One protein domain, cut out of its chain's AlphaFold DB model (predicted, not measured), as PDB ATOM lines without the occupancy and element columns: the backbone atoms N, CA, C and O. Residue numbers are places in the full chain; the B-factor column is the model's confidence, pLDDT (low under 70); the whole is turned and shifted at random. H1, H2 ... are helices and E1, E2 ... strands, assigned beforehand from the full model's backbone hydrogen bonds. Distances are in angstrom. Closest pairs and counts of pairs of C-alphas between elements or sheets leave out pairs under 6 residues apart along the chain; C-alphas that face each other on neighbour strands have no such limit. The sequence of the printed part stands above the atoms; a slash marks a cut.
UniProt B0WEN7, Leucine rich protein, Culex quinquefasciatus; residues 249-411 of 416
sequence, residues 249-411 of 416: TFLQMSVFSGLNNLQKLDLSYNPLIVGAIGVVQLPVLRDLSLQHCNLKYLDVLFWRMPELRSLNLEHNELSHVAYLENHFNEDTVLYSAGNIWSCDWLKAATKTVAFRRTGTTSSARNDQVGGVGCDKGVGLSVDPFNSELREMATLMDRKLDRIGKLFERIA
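What this domain is: This is residues 249 to 411 of the 416 residues of the protein "Leucine rich protein" of Culex quinquefasciatus (UniProt B0WEN7). With little regular structure, the chain winds in stacked turns, parallel strands E2 E4 E5 E6 E7 forming one wall; H3 ends as an arm, residues 397 to 411 sticking out. Of 163 printed residues, 59 lie in three named helices and seven named strands, a mixed class. The whole is compact, radius of gyration of the C-alphas 17.4 A, spanning 62 by 36 by 26 A.

Where its parts are: Find E2, residues 264 to 266, from C-alpha 264 at (222.378, 300.528, 283.819); E4 is 287 to 289, E5 310 to 312, E6 333 to 335, E7 354 to 356. E1 is 250 to 252, H1 253 to 256, E3 273 to 275, H2 343 to 349. H3, 385 to 411, runs 37.1 A to C-alpha 411 at (255.951, 318.313, 300.678).

How they stand to each other: Across E2 and E4, N 265 and O 287 are within hydrogen-bond range, 2.9 A. E6, H2, E7 form a strand-helix-strand unit, its crossover right-handed. E3 and H3 are near each other. In H3, 22 of 23 O i to N i+4 pairs are within range.

The domain as a whole: The printed part has no cut; the link E7 to H3 is long.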
ATOM      1  N   THR A 249     239.787 307.647 278.977       91.44
ATOM      2  CA  THR A 249     240.683 306.966 278.026       91.44
ATOM      3  C   THR A 249     241.050 305.555 278.455       91.44
ATOM      4  O   THR A 249     241.376 304.718 277.628       91.44
ATOM      5  N   PHE A 250     241.040 305.286 279.756       89.00
ATOM      6  CA  PHE A 250     241.390 303.990 280.314       89.00
ATOM      7  C   PHE A 250     240.478 303.684 281.481       89.00
ATOM      8  O   PHE A 250     240.291 304.524 282.363       89.00
ATOM      9  N   LEU A 251     239.936 302.475 281.483       90.88
ATOM     10  CA  LEU A 251     238.970 302.057 282.478       90.88
ATOM     11  C   LEU A 251     239.266 300.628 282.907       90.88
ATOM     12  O   LEU A 251     239.190 299.698 282.106       90.88
ATOM     13  N   GLN A 252     239.583 300.463 284.188       91.50
ATOM     14  CA  GLN A 252     239.527 299.155 284.821       91.50
ATOM     15  C   GLN A 252     238.085 298.909 285.247       91.50
ATOM     16  O   GLN A 252     237.583 299.593 286.133       91.50
ATOM     17  N   MET A 253     237.420 297.930 284.636       92.44
ATOM     18  CA  MET A 253     236.017 297.615 284.935       92.44
ATOM     19  C   MET A 253     235.782 297.246 286.410       92.44
ATOM     20  O   MET A 253     234.671 297.392 286.910       92.44
ATOM     21  N   SER A 254     236.829 296.828 287.128       91.56
ATOM     22  CA  SER A 254     236.790 296.565 288.570       91.56
ATOM     23  C   SER A 254     236.471 297.804 289.417       91.56
ATOM     24  O   SER A 254     236.058 297.633 290.558       91.56
ATOM     25  N   VAL A 255     236.573 299.028 288.878       93.31
ATOM     26  CA  VAL A 255     236.152 300.265 289.570       93.31
ATOM     27  C   VAL A 255     234.656 300.278 289.906       93.31
ATOM     28  O   VAL A 255     234.229 300.947 290.843       93.31
ATOM     29  N   PHE A 256     233.851 299.519 289.159       95.62
ATOM     30  CA  PHE A 256     232.416 299.385 289.408       95.62
ATOM     31  C   PHE A 256     232.086 298.233 290.366       95.62
ATOM     32  O   PHE A 256     230.933 298.085 290.772       95.62
ATOM     33  N   SER A 257     233.068 297.406 290.744       91.06
ATOM     34  CA  SER A 257     232.848 296.309 291.687       91.06
ATOM     35  C   SER A 257     232.339 296.849 293.024       91.06
ATOM     36  O   SER A 257     232.903 297.781 293.589       91.06
ATOM     37  N   GLY A 258     231.271 296.243 293.546       90.69
ATOM     38  CA  GLY A 258     230.598 296.690 294.771       90.69
ATOM     39  C   GLY A 258     229.349 297.540 294.528       90.69
ATOM     40  O   GLY A 258     228.542 297.689 295.446       90.69
ATOM     41  N   LEU A 259     229.112 298.007 293.295       96.44
ATOM     42  CA  LEU A 259     227.838 298.609 292.884       96.44
ATOM     43  C   LEU A 259     226.771 297.523 292.652       96.44
ATOM     44  O   LEU A 259     226.311 297.281 291.537       96.44
ATOM     45  N   ASN A 260     226.382 296.842 293.731       96.81
ATOM     46  CA  ASN A 260     225.524 295.651 293.693       96.81
ATOM     47  C   ASN A 260     224.094 295.915 293.201       96.81
ATOM     48  O   ASN A 260     223.395 294.964 292.864       96.81
ATOM     49  N   ASN A 261     223.668 297.178 293.173       98.06
ATOM     50  CA  ASN A 261     222.348 297.600 292.713       98.06
ATOM     51  C   ASN A 261     222.356 298.186 291.293       98.06
ATOM     52  O   ASN A 261     221.287 298.532 290.790       98.06
ATOM     53  N   LEU A 262     223.522 298.287 290.642       98.69
ATOM     54  CA  LEU A 262     223.654 298.943 289.344       98.69
ATOM     55  C   LEU A 262     222.973 298.121 288.251       98.69
ATOM     56  O   LEU A 262     223.369 296.992 287.971       98.69
ATOM     57  N   GLN A 263     221.958 298.709 287.624       98.69
ATOM     58  CA  GLN A 263     221.152 298.113 286.559       98.69
ATOM     59  C   GLN A 263     221.547 298.635 285.179       98.69
ATOM     60  O   GLN A 263     221.473 297.879 284.210       98.69
ATOM     61  N   LYS A 264     221.980 299.898 285.084       98.88
ATOM     62  CA  LYS A 264     222.378 300.528 283.819       98.88
ATOM     63  C   LYS A 264     223.716 301.238 283.946       98.88
ATOM     64  O   LYS A 264     223.908 302.038 284.862       98.88
ATOM     65  N   LEU A 265     224.604 300.965 282.997       98.81
ATOM     66  CA  LEU A 265     225.903 301.610 282.869       98.81
ATOM     67  C   LEU A 265     226.113 302.066 281.424       98.81
ATOM     68  O   LEU A 265     226.261 301.241 280.520       98.81
ATOM     69  N   ASP A 266     226.158 303.380 281.212       98.88
ATOM     70  CA  ASP A 266     226.491 303.963 279.912       98.88
ATOM     71  C   ASP A 266     227.874 304.621 279.944       98.88
ATOM     72  O   ASP A 266     228.128 305.572 280.684       98.88
ATOM     73  N   LEU A 267     228.784 304.087 279.133       98.62
ATOM     74  CA  LEU A 267     230.152 304.567 278.950       98.62
ATOM     75  C   LEU A 267     230.402 305.023 277.508       98.62
ATOM     76  O   LEU A 267     231.542 305.318 277.145       98.62
ATOM     77  N   SER A 268     229.356 305.089 276.687       98.56
ATOM     78  CA  SER A 268     229.459 305.352 275.259       98.56
ATOM     79  C   SER A 268     230.125 306.678 274.915       98.56
ATOM     80  O   SER A 268     230.146 307.618 275.710       98.56
ATOM     81  N   TYR A 269     230.660 306.789 273.699       98.25
ATOM     82  CA  TYR A 269     231.320 308.011 273.223       98.25
ATOM     83  C   TYR A 269     232.484 308.472 274.125       98.25
ATOM     84  O   TYR A 269     232.722 309.674 274.283       98.25
ATOM     85  N   ASN A 270     233.216 307.525 274.716       97.88
ATOM     86  CA  ASN A 270     234.489 307.757 275.399       97.88
ATOM     87  C   ASN A 270     235.606 307.037 274.634       97.88
ATOM     88  O   ASN A 270     235.402 305.894 274.258       97.88
ATOM     89  N   PRO A 271     236.789 307.630 274.415       93.44
ATOM     90  CA  PRO A 271     237.888 306.970 273.699       93.44
ATOM     91  C   PRO A 271     238.581 305.902 274.573       93.44
ATOM     92  O   PRO A 271     239.720 306.094 274.993       93.44
ATOM     93  N   LEU A 272     237.876 304.817 274.895       91.00
ATOM     94  CA  LEU A 272     238.251 303.852 275.926       91.00
ATOM     95  C   LEU A 272     239.269 302.817 275.447       91.00
ATOM     96  O   LEU A 272     239.139 302.219 274.385       91.00
ATOM     97  N   ILE A 273     240.187 302.497 276.349       87.88
ATOM     98  CA  ILE A 273     240.861 301.206 276.445       87.88
ATOM     99  C   ILE A 273     240.312 300.532 277.704       87.88
ATOM    100  O   ILE A 273     240.443 301.066 278.813       87.88
ATOM    101  N   VAL A 274     239.656 299.385 277.535       85.31
ATOM    102  CA  VAL A 274     238.993 298.667 278.629       85.31
ATOM    103  C   VAL A 274     239.888 297.534 279.107       85.31
ATOM    104  O   VAL A 274     240.297 296.682 278.327       85.31
ATOM    105  N   GLY A 275     240.168 297.514 280.406       78.94
ATOM    106  CA  GLY A 275     240.845 296.407 281.069       78.94
ATOM    107  C   GLY A 275     240.038 295.888 282.254       78.94
ATOM    108  O   GLY A 275     239.134 296.551 282.765       78.94
ATOM    109  N   ALA A 276     240.396 294.705 282.740       70.19
ATOM    110  CA  ALA A 276     239.902 294.182 284.007       70.19
ATOM    111  C   ALA A 276     241.054 293.492 284.741       70.19
ATOM    112  O   ALA A 276     241.554 292.460 284.297       70.19
ATOM    113  N   ILE A 277     241.488 294.070 285.865       73.44
ATOM    114  CA  ILE A 277     242.384 293.390 286.802       73.44
ATOM    115  C   ILE A 277     241.497 292.782 287.884       73.44
ATOM    116  O   ILE A 277     240.959 293.491 288.733       73.44
ATOM    117  N   GLY A 278     241.328 291.462 287.829       78.88
ATOM    118  CA  GLY A 278     240.453 290.731 288.740       78.88
ATOM    119  C   GLY A 278     238.982 290.746 288.324       78.88
ATOM    120  O   GLY A 278     238.588 291.339 287.324       78.88
ATOM    121  N   VAL A 279     238.174 290.027 289.101       87.62
ATOM    122  CA  VAL A 279     236.758 289.790 288.807       87.62
ATOM    123  C   VAL A 279     235.939 291.068 288.979       87.62
ATOM    124  O   VAL A 279     235.986 291.709 290.028       87.62
ATOM    125  N   VAL A 280     235.110 291.360 287.982       91.56
ATOM    126  CA  VAL A 280     234.098 292.418 288.005       91.56
ATOM    127  C   VAL A 280     232.749 291.785 288.316       91.56
ATOM    128  O   VAL A 280     232.289 290.933 287.558       91.56
ATOM    129  N   GLN A 281     232.120 292.171 289.425       92.81
ATOM    130  CA  GLN A 281     230.803 291.657 289.817       92.81
ATOM    131  C   GLN A 281     229.770 292.775 289.777       92.81
ATOM    132  O   GLN A 281     229.821 293.690 290.597       92.81
ATOM    133  N   LEU A 282     228.830 292.670 288.840       96.12
ATOM    134  CA  LEU A 282     227.668 293.550 288.733       96.12
ATOM    135  C   LEU A 282     226.419 292.662 288.610       96.12
ATOM    136  O   LEU A 282     225.973 292.366 287.501       96.12
ATOM    137  N   PRO A 283     225.902 292.151 289.744       95.81
ATOM    138  CA  PRO A 283     224.976 291.019 289.767       95.81
ATOM    139  C   PRO A 283     223.620 291.315 289.124       95.81
ATOM    140  O   PRO A 283     222.976 290.392 288.640       95.81
ATOM    141  N   VAL A 284     223.195 292.581 289.107       97.38
ATOM    142  CA  VAL A 284     221.885 293.012 288.592       97.38
ATOM    143  C   VAL A 284     221.988 293.930 287.372       97.38
ATOM    144  O   VAL A 284     220.980 294.519 286.976       97.38
ATOM    145  N   LEU A 285     223.180 294.064 286.774       97.94
ATOM    146  CA  LEU A 285     223.371 294.904 285.591       97.94
ATOM    147  C   LEU A 285     222.617 294.307 284.412       97.94
ATOM    148  O   LEU A 285     222.834 293.153 284.061       97.94
ATOM    149  N   ARG A 286     221.751 295.113 283.803       97.81
ATOM    150  CA  ARG A 286     220.900 294.733 282.672       97.81
ATOM    151  C   ARG A 286     221.372 295.368 281.377       97.81
ATOM    152  O   ARG A 286     221.351 294.695 280.351       97.81
ATOM    153  N   ASP A 287     221.818 296.618 281.436       98.38
ATOM    154  CA  ASP A 287     222.186 297.393 280.258       98.38
ATOM    155  C   ASP A 287     223.610 297.943 280.401       98.38
ATOM    156  O   ASP A 287     223.893 298.740 281.300       98.38
ATOM    157  N   LEU A 288     224.502 297.526 279.498       98.12
ATOM    158  CA  LEU A 288     225.865 298.041 279.375       98.12
ATOM    159  C   LEU A 288     226.078 298.612 277.973       98.12
ATOM    160  O   LEU A 288     225.932 297.906 276.975       98.12
ATOM    161  N   SER A 289     226.461 299.883 277.898       98.44
ATOM    162  CA  SER A 289     226.752 300.563 276.637       98.44
ATOM    163  C   SER A 289     228.218 300.980 276.547       98.44
ATOM    164  O   SER A 289     228.719 301.750 277.366       98.44
ATOM    165  N   LEU A 290     228.894 300.470 275.518       97.94
ATOM    166  CA  LEU A 290     230.268 300.777 275.112       97.94
ATOM    167  C   LEU A 290     230.315 301.200 273.630       97.94
ATOM    168  O   LEU A 290     231.331 301.021 272.955       97.94
ATOM    169  N   GLN A 291     229.209 301.723 273.093       96.94
ATOM    170  CA  GLN A 291     229.156 302.175 271.702       96.94
ATOM    171  C   GLN A 291     230.066 303.389 271.472       96.94
ATOM    172  O   GLN A 291     230.209 304.243 272.352       96.94
ATOM    173  N   HIS A 292     230.628 303.515 270.268       97.19
ATOM    174  CA  HIS A 292     231.490 304.642 269.893       97.19
ATOM    175  C   HIS A 292     232.678 304.858 270.843       97.19
ATOM    176  O   HIS A 292     233.008 305.997 271.185       97.19
ATOM    177  N   CYS A 293     233.317 303.768 271.273       96.94
ATOM    178  CA  CYS A 293     234.418 303.817 272.228       96.94
ATOM    179  C   CYS A 293     235.814 303.608 271.622       96.94
ATOM    180  O   CYS A 293     236.804 303.650 272.347       96.94
ATOM    181  N   ASN A 294     235.904 303.424 270.301       93.81
ATOM    182  CA  ASN A 294     237.132 303.091 269.564       93.81
ATOM    183  C   ASN A 294     237.780 301.768 270.022       93.81
ATOM    184  O   ASN A 294     238.997 301.598 269.925       93.81
ATOM    185  N   LEU A 295     236.976 300.826 270.522       92.88
ATOM    186  CA  LEU A 295     237.471 299.539 271.001       92.88
ATOM    187  C   LEU A 295     237.984 298.696 269.834       92.88
ATOM    188  O   LEU A 295     237.236 298.423 268.899       92.88
ATOM    189  N   LYS A 296     239.238 298.246 269.915       89.81
ATOM    190  CA  LYS A 296     239.843 297.298 268.959       89.81
ATOM    191  C   LYS A 296     239.833 295.864 269.476       89.81
ATOM    192  O   LYS A 296     239.740 294.916 268.697       89.81
ATOM    193  N   TYR A 297     239.884 295.727 270.795       86.94
ATOM    194  CA  TYR A 297     239.843 294.474 271.525       86.94
ATOM    195  C   TYR A 297     238.914 294.616 272.733       86.94
ATOM    196  O   TYR A 297     238.761 295.705 273.290       86.94
ATOM    197  N   LEU A 298     238.270 293.516 273.114       91.06
ATOM    198  CA  LEU A 298     237.458 293.440 274.320       91.06
ATOM    199  C   LEU A 298     237.576 292.042 274.927       91.06
ATOM    200  O   LEU A 298     237.198 291.054 274.295       91.06
ATOM    201  N   ASP A 299     238.061 291.994 276.163       89.69
ATOM    202  CA  ASP A 299     238.159 290.784 276.973       89.69
ATOM    203  C   ASP A 299     237.140 290.829 278.112       89.69
ATOM    204  O   ASP A 299     237.186 291.715 278.972       89.69
ATOM    205  N   VAL A 300     236.218 289.864 278.114       91.75
ATOM    206  CA  VAL A 300     235.182 289.746 279.147       91.75
ATOM    207  C   VAL A 300     235.445 288.611 280.140       91.75
ATOM    208  O   VAL A 300     234.586 288.339 280.975       91.75
ATOM    209  N   LEU A 301     236.629 287.982 280.128       89.31
ATOM    210  CA  LEU A 301     236.976 286.812 280.956       89.31
ATOM    211  C   LEU A 301     236.644 286.989 282.443       89.31
ATOM    212  O   LEU A 301     236.257 286.038 283.126       89.31
ATOM    213  N   PHE A 302     236.813 288.201 282.963       89.88
ATOM    214  CA  PHE A 302     236.606 288.499 284.378       89.88
ATOM    215  C   PHE A 302     235.240 289.112 284.699       89.88
ATOM    216  O   PHE A 302     234.993 289.462 285.855       89.88
ATOM    217  N   TRP A 303     234.351 289.255 283.719       93.06
ATOM    218  CA  TRP A 303     233.058 289.902 283.912       93.06
ATOM    219  C   TRP A 303     232.031 288.897 284.436       93.06
ATOM    220  O   TRP A 303     231.863 287.812 283.887       93.06
ATOM    221  N   ARG A 304     231.338 289.253 285.520       93.06
ATOM    222  CA  ARG A 304     230.233 288.477 286.098       93.06
ATOM    223  C   ARG A 304     228.994 289.358 286.167       93.06
ATOM    224  O   ARG A 304     228.832 290.138 287.107       93.06
ATOM    225  N   MET A 305     228.154 289.231 285.143       94.19
ATOM    226  CA  MET A 305     226.945 290.033 284.930       94.19
ATOM    227  C   MET A 305     225.780 289.105 284.537       94.19
ATOM    228  O   MET A 305     225.362 289.096 283.380       94.19
ATOM    229  N   PRO A 306     225.292 288.261 285.466       92.50
ATOM    230  CA  PRO A 306     224.337 287.193 285.154       92.50
ATOM    231  C   PRO A 306     222.960 287.704 284.713       92.50
ATOM    232  O   PRO A 306     222.200 286.946 284.131       92.50
ATOM    233  N   GLU A 307     222.626 288.967 284.974       94.75
ATOM    234  CA  GLU A 307     221.348 289.580 284.588       94.75
ATOM    235  C   GLU A 307     221.460 290.463 283.333       94.75
ATOM    236  O   GLU A 307     220.519 291.194 283.011       94.75
ATOM    237  N   LEU A 308     222.596 290.419 282.620       95.19
ATOM    238  CA  LEU A 308     222.840 291.288 281.471       95.19
ATOM    239  C   LEU A 308     221.876 290.954 280.330       95.19
ATOM    240  O   LEU A 308     221.848 289.840 279.813       95.19
ATOM    241  N   ARG A 309     221.093 291.944 279.910       94.38
ATOM    242  CA  ARG A 309     220.098 291.826 278.834       94.38
ATOM    243  C   ARG A 309     220.568 292.486 277.553       94.38
ATOM    244  O   ARG A 309     220.216 292.033 276.471       94.38
ATOM    245  N   SER A 310     221.341 293.557 277.675       95.50
ATOM    246  CA  SER A 310     221.790 294.376 276.561       95.50
ATOM    247  C   SER A 310     223.258 294.730 276.733       95.50
ATOM    248  O   SER A 310     223.638 295.390 277.702       95.50
ATOM    249  N   LEU A 311     224.069 294.331 275.755       96.12
ATOM    250  CA  LEU A 311     225.438 294.795 275.591       96.12
ATOM    251  C   LEU A 311     225.541 295.540 274.258       96.12
ATOM    252  O   LEU A 311     225.455 294.944 273.183       96.12
ATOM    253  N   ASN A 312     225.703 296.858 274.324       96.75
ATOM    254  CA  ASN A 312     225.834 297.690 273.138       96.75
ATOM    255  C   ASN A 312     227.312 297.955 272.818       96.75
ATOM    256  O   ASN A 312     227.987 298.677 273.550       96.75
ATOM    257  N   LEU A 313     227.797 297.373 271.719       95.88
ATOM    258  CA  LEU A 313     229.162 297.522 271.204       95.88
ATOM    259  C   LEU A 313     229.199 298.262 269.862       95.88
ATOM    260  O   LEU A 313     230.210 298.190 269.156       95.88
ATOM    261  N   GLU A 314     228.120 298.936 269.467       94.50
ATOM    262  CA  GLU A 314     228.024 299.522 268.134       94.50
ATOM    263  C   GLU A 314     229.101 300.573 267.863       94.50
ATOM    264  O   GLU A 314     229.555 301.292 268.752       94.50
ATOM    265  N   HIS A 315     229.501 300.671 266.599       94.56
ATOM    266  CA  HIS A 315     230.444 301.669 266.112       94.56
ATOM    267  C   HIS A 315     231.786 301.667 266.865       94.56
ATOM    268  O   HIS A 315     232.256 302.701 267.337       94.56
ATOM    269  N   ASN A 316     232.402 300.490 266.952       94.62
ATOM    270  CA  ASN A 316     233.774 300.294 267.416       94.62
ATOM    271  C   ASN A 316     234.640 299.699 266.284       94.62
ATOM    272  O   ASN A 316     234.239 299.652 265.123       94.62
ATOM    273  N   GLU A 317     235.850 299.255 266.602       92.38
ATOM    274  CA  GLU A 317     236.788 298.614 265.674       92.38
ATOM    275  C   GLU A 317     237.012 297.136 266.050       92.38
ATOM    276  O   GLU A 317     238.081 296.575 265.815       92.38
ATOM    277  N   LEU A 318     236.004 296.484 266.645       92.19
ATOM    278  CA  LEU A 318     236.128 295.114 267.141       92.19
ATOM    279  C   LEU A 318     236.091 294.099 265.996       92.19
ATOM    280  O   LEU A 318     235.222 294.149 265.121       92.19
ATOM    281  N   SER A 319     237.009 293.133 266.047       91.06
ATOM    282  CA  SER A 319     236.982 291.934 265.196       91.06
ATOM    283  C   SER A 319     236.360 290.721 265.894       91.06
ATOM    284  O   SER A 319     235.852 289.817 265.229       91.06
ATOM    285  N   HIS A 320     236.381 290.703 267.225       90.62
ATOM    286  CA  HIS A 320     235.823 289.662 268.081       90.62
ATOM    287  C   HIS A 320     235.696 290.181 269.525       90.62
ATOM    288  O   HIS A 320     236.239 291.235 269.855       90.62
ATOM    289  N   VAL A 321     234.993 289.430 270.376       91.62
ATOM    290  CA  VAL A 321     235.001 289.593 271.838       91.62
ATOM    291  C   VAL A 321     235.551 288.306 272.445       91.62
ATOM    292  O   VAL A 321     235.018 287.219 272.190       91.62
ATOM    293  N   ALA A 322     236.638 288.413 273.204       89.25
ATOM    294  CA  ALA A 322     237.291 287.263 273.814       89.25
ATOM    295  C   ALA A 322     236.471 286.742 275.000       89.25
ATOM    296  O   ALA A 322     235.959 287.524 275.798       89.25
ATOM    297  N   TYR A 323     236.361 285.413 275.111       88.38
ATOM    298  CA  TYR A 323     235.632 284.709 276.178       88.38
ATOM    299  C   TYR A 323     234.127 285.002 276.257       88.38
ATOM    300  O   TYR A 323     233.513 284.792 277.292       88.38
ATOM    301  N   LEU A 324     233.497 285.427 275.159       87.50
ATOM    302  CA  LEU A 324     232.058 285.709 275.142       87.50
ATOM    303  C   LEU A 324     231.186 284.476 275.467       87.50
ATOM    304  O   LEU A 324     230.142 284.605 276.097       87.50
ATOM    305  N   GLU A 325     231.619 283.291 275.032       75.94
ATOM    306  CA  GLU A 325     230.790 282.085 274.883       75.94
ATOM    307  C   GLU A 325     230.178 281.527 276.180       75.94
ATOM    308  O   GLU A 325     229.220 280.765 276.099       75.94
ATOM    309  N   ASN A 326     230.696 281.889 277.360       73.00
ATOM    310  CA  ASN A 326     230.255 281.322 278.646       73.00
ATOM    311  C   ASN A 326     229.975 282.372 279.735       73.00
ATOM    312  O   ASN A 326     229.842 282.018 280.909       73.00
ATOM    313  N   HIS A 327     229.924 283.654 279.376       81.62
ATOM    314  CA  HIS A 327     229.909 284.745 280.360       81.62
ATOM    315  C   HIS A 327     228.578 285.484 280.460       81.62
ATOM    316  O   HIS A 327     228.324 286.131 281.477       81.62
ATOM    317  N   PHE A 328     227.727 285.366 279.441       84.19
ATOM    318  CA  PHE A 328     226.420 286.018 279.381       84.19
ATOM    319  C   PHE A 328     225.323 285.005 279.048       84.19
ATOM    320  O   PHE A 328     225.602 283.932 278.513       84.19
ATOM    321  N   ASN A 329     224.079 285.341 279.386       81.50
ATOM    322  CA  ASN A 329     222.936 284.465 279.143       81.50
ATOM    323  C   ASN A 329     222.593 284.414 277.648       81.50
ATOM    324  O   ASN A 329     222.840 285.364 276.908       81.50
ATOM    325  N   GLU A 330     221.932 283.339 277.214       79.50
ATOM    326  CA  GLU A 330     221.479 283.189 275.819       79.50
ATOM    327  C   GLU A 330     220.523 284.321 275.383       79.50
ATOM    328  O   GLU A 330     220.530 284.738 274.223       79.50
ATOM    329  N   ASP A 331     219.753 284.872 276.330       84.88
ATOM    330  CA  ASP A 331     218.839 286.002 276.117       84.88
ATOM    331  C   ASP A 331     219.547 287.367 276.030       84.88
ATOM    332  O   ASP A 331     218.908 288.378 275.719       84.88
ATOM    333  N   THR A 332     220.853 287.434 276.314       89.12
ATOM    334  CA  THR A 332     221.621 288.675 276.201       89.12
ATOM    335  C   THR A 332     221.689 289.104 274.737       89.12
ATOM    336  O   THR A 332     222.156 288.374 273.862       89.12
ATOM    337  N   VAL A 333     221.243 290.329 274.473       91.06
ATOM    338  CA  VAL A 333     221.272 290.947 273.151       91.06
ATOM    339  C   VAL A 333     222.562 291.737 272.969       91.06
ATOM    340  O   VAL A 333     222.815 292.704 273.692       91.06
ATOM    341  N   LEU A 334     223.333 291.379 271.942       92.38
ATOM    342  CA  LEU A 334     224.489 292.138 271.483       92.38
ATOM    343  C   LEU A 334     224.105 293.080 270.333       92.38
ATOM    344  O   LEU A 334     223.727 292.629 269.244       92.38
ATOM    345  N   TYR A 335     224.249 294.389 270.548       93.38
ATOM    346  CA  TYR A 335     224.184 295.386 269.473       93.38
ATOM    347  C   TYR A 335     225.583 295.558 268.886       93.38
ATOM    348  O   TYR A 335     226.540 295.858 269.599       93.38
ATOM    349  N   SER A 336     225.720 295.282 267.590       90.38
ATOM    350  CA  SER A 336     227.015 294.947 266.979       90.38
ATOM    351  C   SER A 336     227.319 295.707 265.685       90.38
ATOM    352  O   SER A 336     228.366 295.472 265.074       90.38
ATOM    353  N   ALA A 337     226.438 296.612 265.245       90.19
ATOM    354  CA  ALA A 337     226.636 297.372 264.016       90.19
ATOM    355  C   ALA A 337     227.934 298.199 264.042       90.19
ATOM    356  O   ALA A 337     228.459 298.545 265.095       90.19
ATOM    357  N   GLY A 338     228.470 298.517 262.862       89.75
ATOM    358  CA  GLY A 338     229.607 299.432 262.741       89.75
ATOM    359  C   GLY A 338     230.951 298.908 263.258       89.75
ATOM    360  O   GLY A 338     231.801 299.730 263.556       89.75
ATOM    361  N   ASN A 339     231.140 297.587 263.351       90.69
ATOM    362  CA  ASN A 339     232.402 296.925 263.717       90.69
ATOM    363  C   ASN A 339     233.040 296.184 262.521       90.69
ATOM    364  O   ASN A 339     232.502 296.179 261.406       90.69
ATOM    365  N   ILE A 340     234.186 295.534 262.745       91.06
ATOM    366  CA  ILE A 340     234.956 294.778 261.742       91.06
ATOM    367  C   ILE A 340     235.007 293.272 262.057       91.06
ATOM    368  O   ILE A 340     236.059 292.643 261.974       91.06
ATOM    369  N   TRP A 341     233.860 292.687 262.419       90.94
ATOM    370  CA  TRP A 341     233.760 291.304 262.893       90.94
ATOM    371  C   TRP A 341     234.394 290.270 261.956       90.94
ATOM    372  O   TRP A 341     234.123 290.251 260.751       90.94
ATOM    373  N   SER A 342     235.155 289.338 262.530       90.81
ATOM    374  CA  SER A 342     235.597 288.124 261.851       90.81
ATOM    375  C   SER A 342     234.401 287.204 261.609       90.81
ATOM    376  O   SER A 342     233.650 286.883 262.536       90.81
ATOM    377  N   CYS A 343     234.219 286.750 260.366       88.75
ATOM    378  CA  CYS A 343     233.106 285.855 260.042       88.75
ATOM    379  C   CYS A 343     233.166 284.526 260.805       88.75
ATOM    380  O   CYS A 343     232.117 283.949 261.088       88.75
ATOM    381  N   ASP A 344     234.356 284.023 261.132       89.44
ATOM    382  CA  ASP A 344     234.489 282.750 261.847       89.44
ATOM    383  C   ASP A 344     234.143 282.892 263.325       89.44
ATOM    384  O   ASP A 344     233.397 282.067 263.855       89.44
ATOM    385  N   TRP A 345     234.573 283.988 263.956       90.25
ATOM    386  CA  TRP A 345     234.144 284.321 265.312       90.25
ATOM    387  C   TRP A 345     232.628 284.497 265.394       90.25
ATOM    388  O   TRP A 345     231.975 283.906 266.248       90.25
ATOM    389  N   LEU A 346     232.043 285.253 264.464       88.94
ATOM    390  CA  LEU A 346     230.613 285.546 264.477       88.94
ATOM    391  C   LEU A 346     229.759 284.269 264.327       88.94
ATOM    392  O   LEU A 346     228.738 284.119 264.997       88.94
ATOM    393  N   LYS A 347     230.195 283.293 263.515       88.19
ATOM    394  CA  LYS A 347     229.538 281.970 263.420       88.19
ATOM    395  C   LYS A 347     229.561 281.192 264.738       88.19
ATOM    396  O   LYS A 347     228.636 280.420 264.983       88.19
ATOM    397  N   ALA A 348     230.611 281.337 265.543       87.50
ATOM    398  CA  ALA A 348     230.682 280.722 266.866       87.50
ATOM    399  C   ALA A 348     229.803 281.485 267.869       87.50
ATOM    400  O   ALA A 348     228.921 280.889 268.480       87.50
ATOM    401  N   ALA A 349     229.953 282.811 267.934       87.12
ATOM    402  CA  ALA A 349     229.253 283.680 268.878       87.12
ATOM    403  C   ALA A 349     227.723 283.671 268.711       87.12
ATOM    404  O   ALA A 349     226.985 283.744 269.689       87.12
ATOM    405  N   THR A 350     227.214 283.528 267.483       84.56
ATOM    406  CA  THR A 350     225.760 283.409 267.227       84.56
ATOM    407  C   THR A 350     225.121 282.150 267.819       84.56
ATOM    408  O   THR A 350     223.896 282.057 267.845       84.56
ATOM    409  N   LYS A 351     225.916 281.185 268.300       83.50
ATOM    410  CA  LYS A 351     225.413 280.021 269.042       83.50
ATOM    411  C   LYS A 351     225.219 280.299 270.532       83.50
ATOM    412  O   LYS A 351     224.564 279.498 271.182       83.50
ATOM    413  N   THR A 352     225.814 281.369 271.060       78.88
ATOM    414  CA  THR A 352     225.877 281.634 272.505       78.88
ATOM    415  C   THR A 352     225.063 282.851 272.922       78.88
ATOM    416  O   THR A 352     224.526 282.859 274.020       78.88
ATOM    417  N   VAL A 353     224.957 283.873 272.067       82.00
ATOM    418  CA  VAL A 353     224.186 285.093 272.359       82.00
ATOM    419  C   VAL A 353     223.372 285.548 271.152       82.00
ATOM    420  O   VAL A 353     223.742 285.311 269.995       82.00
ATOM    421  N   ALA A 354     222.270 286.249 271.416       81.50
ATOM    422  CA  ALA A 354     221.450 286.857 270.378       81.50
ATOM    423  C   ALA A 354     222.079 288.161 269.862       81.50
ATOM    424  O   ALA A 354     222.552 288.998 270.626       81.50
ATOM    425  N   PHE A 355     222.016 288.390 268.550       76.69
ATOM    426  CA  PHE A 355     222.469 289.634 267.923       76.69
ATOM    427  C   PHE A 355     221.259 290.433 267.429       76.69
ATOM    428  O   PHE A 355     220.378 289.880 266.764       76.69
ATOM    429  N   ARG A 356     221.210 291.741 267.710       71.81
ATOM    430  CA  ARG A 356     220.211 292.655 267.120       71.81
ATOM    431  C   ARG A 356     220.879 293.776 266.328       71.81
ATOM    432  O   ARG A 356     222.000 294.187 266.611       71.81
ATOM    433  N   ARG A 357     220.152 294.255 265.312       60.47
ATOM    434  CA  ARG A 357     220.482 295.451 264.529       60.47
ATOM    435  C   ARG A 357     219.746 296.657 265.108       60.47
ATOM    436  O   ARG A 357     218.522 296.599 265.229       60.47
ATOM    437  N   THR A 358     220.448 297.760 265.338       49.62
ATOM    438  CA  THR A 358     219.840 299.091 265.436       49.62
ATOM    439  C   THR A 358     220.186 299.894 264.182       49.62
ATOM    440  O   THR A 358     221.343 300.150 263.877       49.62
ATOM    441  N   GLY A 359     219.160 300.256 263.401       45.72
ATOM    442  CA  GLY A 359     219.294 301.126 262.226       45.72
ATOM    443  C   GLY A 359     219.528 300.438 260.871       45.72
ATOM    444  O   GLY A 359     219.920 299.277 260.755       45.72
ATOM    445  N   THR A 360     219.238 301.193 259.808       40.22
ATOM    446  CA  THR A 360     219.423 300.829 258.397       40.22
ATOM    447  C   THR A 360     220.688 301.491 257.849       40.22
ATOM    448  O   THR A 360     220.615 302.567 257.262       40.22
ATOM    449  N   THR A 361     221.860 300.878 258.015       42.06
ATOM    450  CA  THR A 361     223.088 301.348 257.347       42.06
ATOM    451  C   THR A 361     223.836 300.188 256.691       42.06
ATOM    452  O   THR A 361     224.598 299.440 257.292       42.06
ATOM    453  N   SER A 362     223.511 299.996 255.412       41.25
ATOM    454  CA  SER A 362     224.416 299.977 254.251       41.25
ATOM    455  C   SER A 362     225.935 299.802 254.450       41.25
ATOM    456  O   SER A 362     226.721 300.491 253.803       41.25
ATOM    457  N   SER A 363     226.395 298.847 255.250       45.34
ATOM    458  CA  SER A 363     227.675 298.205 254.955       45.34
ATOM    459  C   SER A 363     227.385 297.069 253.986       45.34
ATOM    460  O   SER A 363     227.011 295.970 254.397       45.34
ATOM    461  N   ALA A 364     227.552 297.352 252.697       47.09
ATOM    462  CA  ALA A 364     227.604 296.385 251.606       47.09
ATOM    463  C   ALA A 364     228.823 295.445 251.747       47.09
ATOM    464  O   ALA A 364     229.648 295.335 250.846       47.09
ATOM    465  N   ARG A 365     228.980 294.788 252.902       55.53
ATOM    466  CA  ARG A 365     229.831 293.604 253.002       55.53
ATOM    467  C   ARG A 365     229.013 292.444 252.456       55.53
ATOM    468  O   ARG A 365     227.895 292.202 252.909       55.53
ATOM    469  N   ASN A 366     229.579 291.765 251.463       59.31
ATOM    470  CA  ASN A 366     228.946 290.623 250.808       59.31
ATOM    471  C   ASN A 366     228.699 289.462 251.783       59.31
ATOM    472  O   ASN A 366     227.807 288.652 251.551       59.31
ATOM    473  N   ASP A 367     229.461 289.403 252.878       72.88
ATOM    474  CA  ASP A 367     229.375 288.345 253.873       72.88
ATOM    475  C   ASP A 367     228.622 288.809 255.128       72.88
ATOM    476  O   ASP A 367     228.942 289.830 255.745       72.88
ATOM    477  N   GLN A 368     227.600 288.037 255.501       78.00
ATOM    478  CA  GLN A 368     226.787 288.252 256.695       78.00
ATOM    479  C   GLN A 368     226.593 286.930 257.438       78.00
ATOM    480  O   GLN A 368     226.411 285.882 256.819       78.00
ATOM    481  N   VAL A 369     226.581 286.986 258.768       79.12
ATOM    482  CA  VAL A 369     226.258 285.852 259.647       79.12
ATOM    483  C   VAL A 369     225.245 286.339 260.677       79.12
ATOM    484  O   VAL A 369     225.466 287.356 261.328       79.12
ATOM    485  N   GLY A 370     224.088 285.677 260.775       72.44
ATOM    486  CA  GLY A 370     223.016 286.093 261.694       72.44
ATOM    487  C   GLY A 370     222.480 287.511 261.438       72.44
ATOM    488  O   GLY A 370     222.000 288.166 262.354       72.44
ATOM    489  N   GLY A 371     222.612 288.027 260.210       75.31
ATOM    490  CA  GLY A 371     222.285 289.418 259.888       75.31
ATOM    491  C   GLY A 371     223.341 290.436 260.339       75.31
ATOM    492  O   GLY A 371     223.142 291.631 260.163       75.31
ATOM    493  N   VAL A 372     224.492 290.035 260.860       82.81
ATOM    494  CA  VAL A 372     225.596 290.955 261.172       82.81
ATOM    495  C   VAL A 372     226.644 290.862 260.060       82.81
ATOM    496  O   VAL A 372     226.982 289.769 259.608       82.81
ATOM    497  N   GLY A 373     227.104 292.009 259.551       82.94
ATOM    498  CA  GLY A 373     228.135 292.057 258.509       82.94
ATOM    499  C   GLY A 373     229.499 291.654 259.065       82.94
ATOM    500  O   GLY A 373     229.854 292.071 260.166       82.94
ATOM    501  N   CYS A 374     230.259 290.864 258.308       87.69
ATOM    502  CA  CYS A 374     231.566 290.363 258.730       87.69
ATOM    503  C   CYS A 374     232.573 290.338 257.574       87.69
ATOM    504  O   CYS A 374     232.224 290.590 256.419       87.69
ATOM    505  N   ASP A 375     233.834 290.053 257.894       84.88
ATOM    506  CA  ASP A 375     234.926 289.898 256.937       84.88
ATOM    507  C   ASP A 375     235.577 288.510 257.060       84.88
ATOM    508  O   ASP A 375     235.913 288.066 258.162       84.88
ATOM    509  N   LYS A 376     235.752 287.814 255.930       79.38
ATOM    510  CA  LYS A 376     236.422 286.501 255.863       79.38
ATOM    511  C   LYS A 376     237.949 286.602 255.919       79.38
ATOM    512  O   LYS A 376     238.597 285.612 256.237       79.38
ATOM    513  N   GLY A 377     238.522 287.760 255.579       70.69
ATOM    514  CA  GLY A 377     239.971 287.999 255.586       70.69
ATOM    515  C   GLY A 377     240.502 288.541 256.913       70.69
ATOM    516  O   GLY A 377     241.713 288.571 257.126       70.69
ATOM    517  N   VAL A 378     239.609 288.957 257.815       72.44
ATOM    518  CA  VAL A 378     239.975 289.396 259.163       72.44
ATOM    519  C   VAL A 378     240.180 288.157 260.031       72.44
ATOM    520  O   VAL A 378     239.228 287.537 260.517       72.44
ATOM    521  N   GLY A 379     241.449 287.787 260.210       64.06
ATOM    522  CA  GLY A 379     241.846 286.875 261.277       64.06
ATOM    523  C   GLY A 379     241.466 287.460 262.637       64.06
ATOM    524  O   GLY A 379     241.328 288.677 262.774       64.06
ATOM    525  N   LEU A 380     241.297 286.604 263.646       65.12
ATOM    526  CA  LEU A 380     241.178 287.070 265.028       65.12
ATOM    527  C   LEU A 380     242.395 287.955 265.299       65.12
ATOM    528  O   LEU A 380     243.524 287.480 265.143       65.12
ATOM    529  N   SER A 381     242.189 289.243 265.602       55.25
ATOM    530  CA  SER A 381     243.331 290.091 265.932       55.25
ATOM    531  C   SER A 381     244.047 289.426 267.096       55.25
ATOM    532  O   SER A 381     243.428 289.164 268.126       55.25
ATOM    533  N   VAL A 382     245.321 289.084 266.901       52.31
ATOM    534  CA  VAL A 382     246.130 288.486 267.957       52.31
ATOM    535  C   VAL A 382     246.074 289.438 269.137       52.31
ATOM    536  O   VAL A 382     246.286 290.637 268.953       52.31
ATOM    537  N   ASP A 383     245.727 288.879 270.290       50.28
ATOM    538  CA  ASP A 383     245.673 289.540 271.581       50.28
ATOM    539  C   ASP A 383     246.718 290.677 271.661       50.28
ATOM    540  O   ASP A 383     247.929 290.407 271.648       50.28
ATOM    541  N   PRO A 384     246.301 291.961 271.659       50.91
ATOM    542  CA  PRO A 384     247.218 293.089 271.614       50.91
ATOM    543  C   PRO A 384     247.890 293.309 272.968       50.91
ATOM    544  O   PRO A 384     248.496 294.366 273.153       50.91
ATOM    545  N   PHE A 385     247.828 292.330 273.886       52.34
ATOM    546  CA  PHE A 385     248.432 292.359 275.215       52.34
ATOM    547  C   PHE A 385     249.795 293.071 275.199       52.34
ATOM    548  O   PHE A 385     250.021 293.926 276.032       52.34
ATOM    549  N   ASN A 386     250.665 292.895 274.195       51.06
ATOM    550  CA  ASN A 386     251.938 293.633 274.129       51.06
ATOM    551  C   ASN A 386     251.873 295.132 273.752       51.06
ATOM    552  O   ASN A 386     252.684 295.906 274.267       51.06
ATOM    553  N   SER A 387     251.001 295.571 272.840       54.06
ATOM    554  CA  SER A 387     250.899 296.991 272.453       54.06
ATOM    555  C   SER A 387     249.997 297.778 273.398       54.06
ATOM    556  O   SER A 387     250.342 298.896 273.775       54.06
ATOM    557  N   GLU A 388     248.896 297.173 273.845       57.34
ATOM    558  CA  GLU A 388     247.995 297.792 274.816       57.34
ATOM    559  C   GLU A 388     248.584 297.761 276.227       57.34
ATOM    560  O   GLU A 388     248.479 298.775 276.901       57.34
ATOM    561  N   LEU A 389     249.325 296.723 276.664       59.31
ATOM    562  CA  LEU A 389     250.083 296.821 277.929       59.31
ATOM    563  C   LEU A 389     251.120 297.940 277.880       59.31
ATOM    564  O   LEU A 389     251.378 298.550 278.910       59.31
ATOM    565  N   ARG A 390     251.722 298.238 276.720       59.56
ATOM    566  CA  ARG A 390     252.641 299.383 276.587       59.56
ATOM    567  C   ARG A 390     251.904 300.711 276.721       59.56
ATOM    568  O   ARG A 390     252.412 301.608 277.393       59.56
ATOM    569  N   GLU A 391     250.725 300.845 276.119       63.41
ATOM    570  CA  GLU A 391     249.881 302.034 276.296       63.41
ATOM    571  C   GLU A 391     249.354 302.152 277.732       63.41
ATOM    572  O   GLU A 391     249.434 303.221 278.329       63.41
ATOM    573  N   MET A 392     248.914 301.047 278.335       63.12
ATOM    574  CA  MET A 392     248.500 300.982 279.735       63.12
ATOM    575  C   MET A 392     249.659 301.323 280.669       63.12
ATOM    576  O   MET A 392     249.479 302.149 281.554       63.12
ATOM    577  N   ALA A 393     250.852 300.756 280.463       63.25
ATOM    578  CA  ALA A 393     252.048 301.053 281.248       63.25
ATOM    579  C   ALA A 393     252.443 302.526 281.117       63.25
ATOM    580  O   ALA A 393     252.637 303.194 282.125       63.25
ATOM    581  N   THR A 394     252.458 303.079 279.900       70.06
ATOM    582  CA  THR A 394     252.746 304.510 279.707       70.06
ATOM    583  C   THR A 394     251.673 305.418 280.310       70.06
ATOM    584  O   THR A 394     251.994 306.506 280.791       70.06
ATOM    585  N   LEU A 395     250.404 305.008 280.326       67.19
ATOM    586  CA  LEU A 395     249.343 305.762 280.990       67.19
ATOM    587  C   LEU A 395     249.451 305.672 282.520       67.19
ATOM    588  O   LEU A 395     249.253 306.674 283.210       67.19
ATOM    589  N   MET A 396     249.800 304.495 283.042       69.44
ATOM    590  CA  MET A 396     250.035 304.249 284.464       69.44
ATOM    591  C   MET A 396     251.242 305.054 284.954       69.44
ATOM    592  O   MET A 396     251.128 305.750 285.959       69.44
ATOM    593  N   ASP A 397     252.328 305.091 284.180       72.06
ATOM    594  CA  ASP A 397     253.494 305.946 284.422       72.06
ATOM    595  C   ASP A 397     253.108 307.429 284.456       72.06
ATOM    596  O   ASP A 397     253.524 308.161 285.351       72.06
ATOM    597  N   ARG A 398     252.250 307.896 283.534       75.12
ATOM    598  CA  ARG A 398     251.747 309.285 283.556       75.12
ATOM    599  C   ARG A 398     250.896 309.579 284.793       75.12
ATOM    600  O   ARG A 398     250.949 310.699 285.305       75.12
ATOM    601  N   LYS A 399     250.095 308.617 285.265       74.69
ATOM    602  CA  LYS A 399     249.321 308.760 286.510       74.69
ATOM    603  C   LYS A 399     250.244 308.809 287.726       74.69
ATOM    604  O   LYS A 399     250.100 309.716 288.544       74.69
ATOM    605  N   LEU A 400     251.223 307.911 287.801       74.69
ATOM    606  CA  LEU A 400     252.240 307.891 288.852       74.69
ATOM    607  C   LEU A 400     253.067 309.184 288.866       74.69
ATOM    608  O   LEU A 400     253.279 309.750 289.934       74.69
ATOM    609  N   ASP A 401     253.439 309.723 287.704       79.25
ATOM    610  CA  ASP A 401     254.130 311.017 287.581       79.25
ATOM    611  C   ASP A 401     253.265 312.188 288.081       79.25
ATOM    612  O   ASP A 401     253.745 313.064 288.803       79.25
ATOM    613  N   ARG A 402     251.957 312.196 287.774       77.19
ATOM    614  CA  ARG A 402     251.023 313.198 288.329       77.19
ATOM    615  C   ARG A 402     250.919 313.099 289.852       77.19
ATOM    616  O   ARG A 402     250.920 314.138 290.513       77.19
ATOM    617  N   ILE A 403     250.850 311.883 290.397       76.62
ATOM    618  CA  ILE A 403     250.820 311.635 291.846       76.62
ATOM    619  C   ILE A 403     252.134 312.097 292.487       76.62
ATOM    620  O   ILE A 403     252.100 312.849 293.458       76.62
ATOM    621  N   GLY A 404     253.284 311.742 291.908       76.81
ATOM    622  CA  GLY A 404     254.602 312.177 292.378       76.81
ATOM    623  C   GLY A 404     254.727 313.701 292.423       76.81
ATOM    624  O   GLY A 404     255.091 314.268 293.452       76.81
ATOM    625  N   LYS A 405     254.303 314.392 291.359       82.06
ATOM    626  CA  LYS A 405     254.273 315.867 291.308       82.06
ATOM    627  C   LYS A 405     253.327 316.485 292.333       82.06
ATOM    628  O   LYS A 405     253.593 317.587 292.817       82.06
ATOM    629  N   LEU A 406     252.217 315.821 292.654       78.81
ATOM    630  CA  LEU A 406     251.306 316.265 293.707       78.81
ATOM    631  C   LEU A 406     251.963 316.122 295.087       78.81
ATOM    632  O   LEU A 406     251.958 317.087 295.850       78.81
ATOM    633  N   PHE A 407     252.595 314.981 295.369       79.56
ATOM    634  CA  PHE A 407     253.357 314.766 296.604       79.56
ATOM    635  C   PHE A 407     254.491 315.784 296.766       79.56
ATOM    636  O   PHE A 407     254.617 316.370 297.836       79.56
ATOM    637  N   GLU A 408     255.255 316.088 295.714       82.31
ATOM    638  CA  GLU A 408     256.299 317.125 295.764       82.31
ATOM    639  C   GLU A 408     255.753 318.527 296.068       82.31
ATOM    640  O   GLU A 408     256.441 319.354 296.674       82.31
ATOM    641  N   ARG A 409     254.539 318.843 295.601       84.50
ATOM    642  CA  ARG A 409     253.879 320.123 295.906       84.50
ATOM    643  C   ARG A 409     253.406 320.164 297.352       84.50
ATOM    644  O   ARG A 409     253.594 321.186 298.002       84.50
ATOM    645  N   ILE A 410     252.842 319.063 297.851       81.31
ATOM    646  CA  ILE A 410     252.419 318.938 299.250       81.31
ATOM    647  C   ILE A 410     253.639 319.020 300.176       81.31
ATOM    648  O   ILE A 410     253.636 319.834 301.091       81.31
ATOM    649  N   ALA A 411     254.715 318.280 299.894       79.31
ATOM    650  CA  ALA A 411     255.951 318.313 300.678       79.31
ATOM    651  C   ALA A 411     256.562 319.726 300.748       79.31
ATOM    652  O   ALA A 411     256.963 320.184 301.817       79.31
TER     653      ALA A 411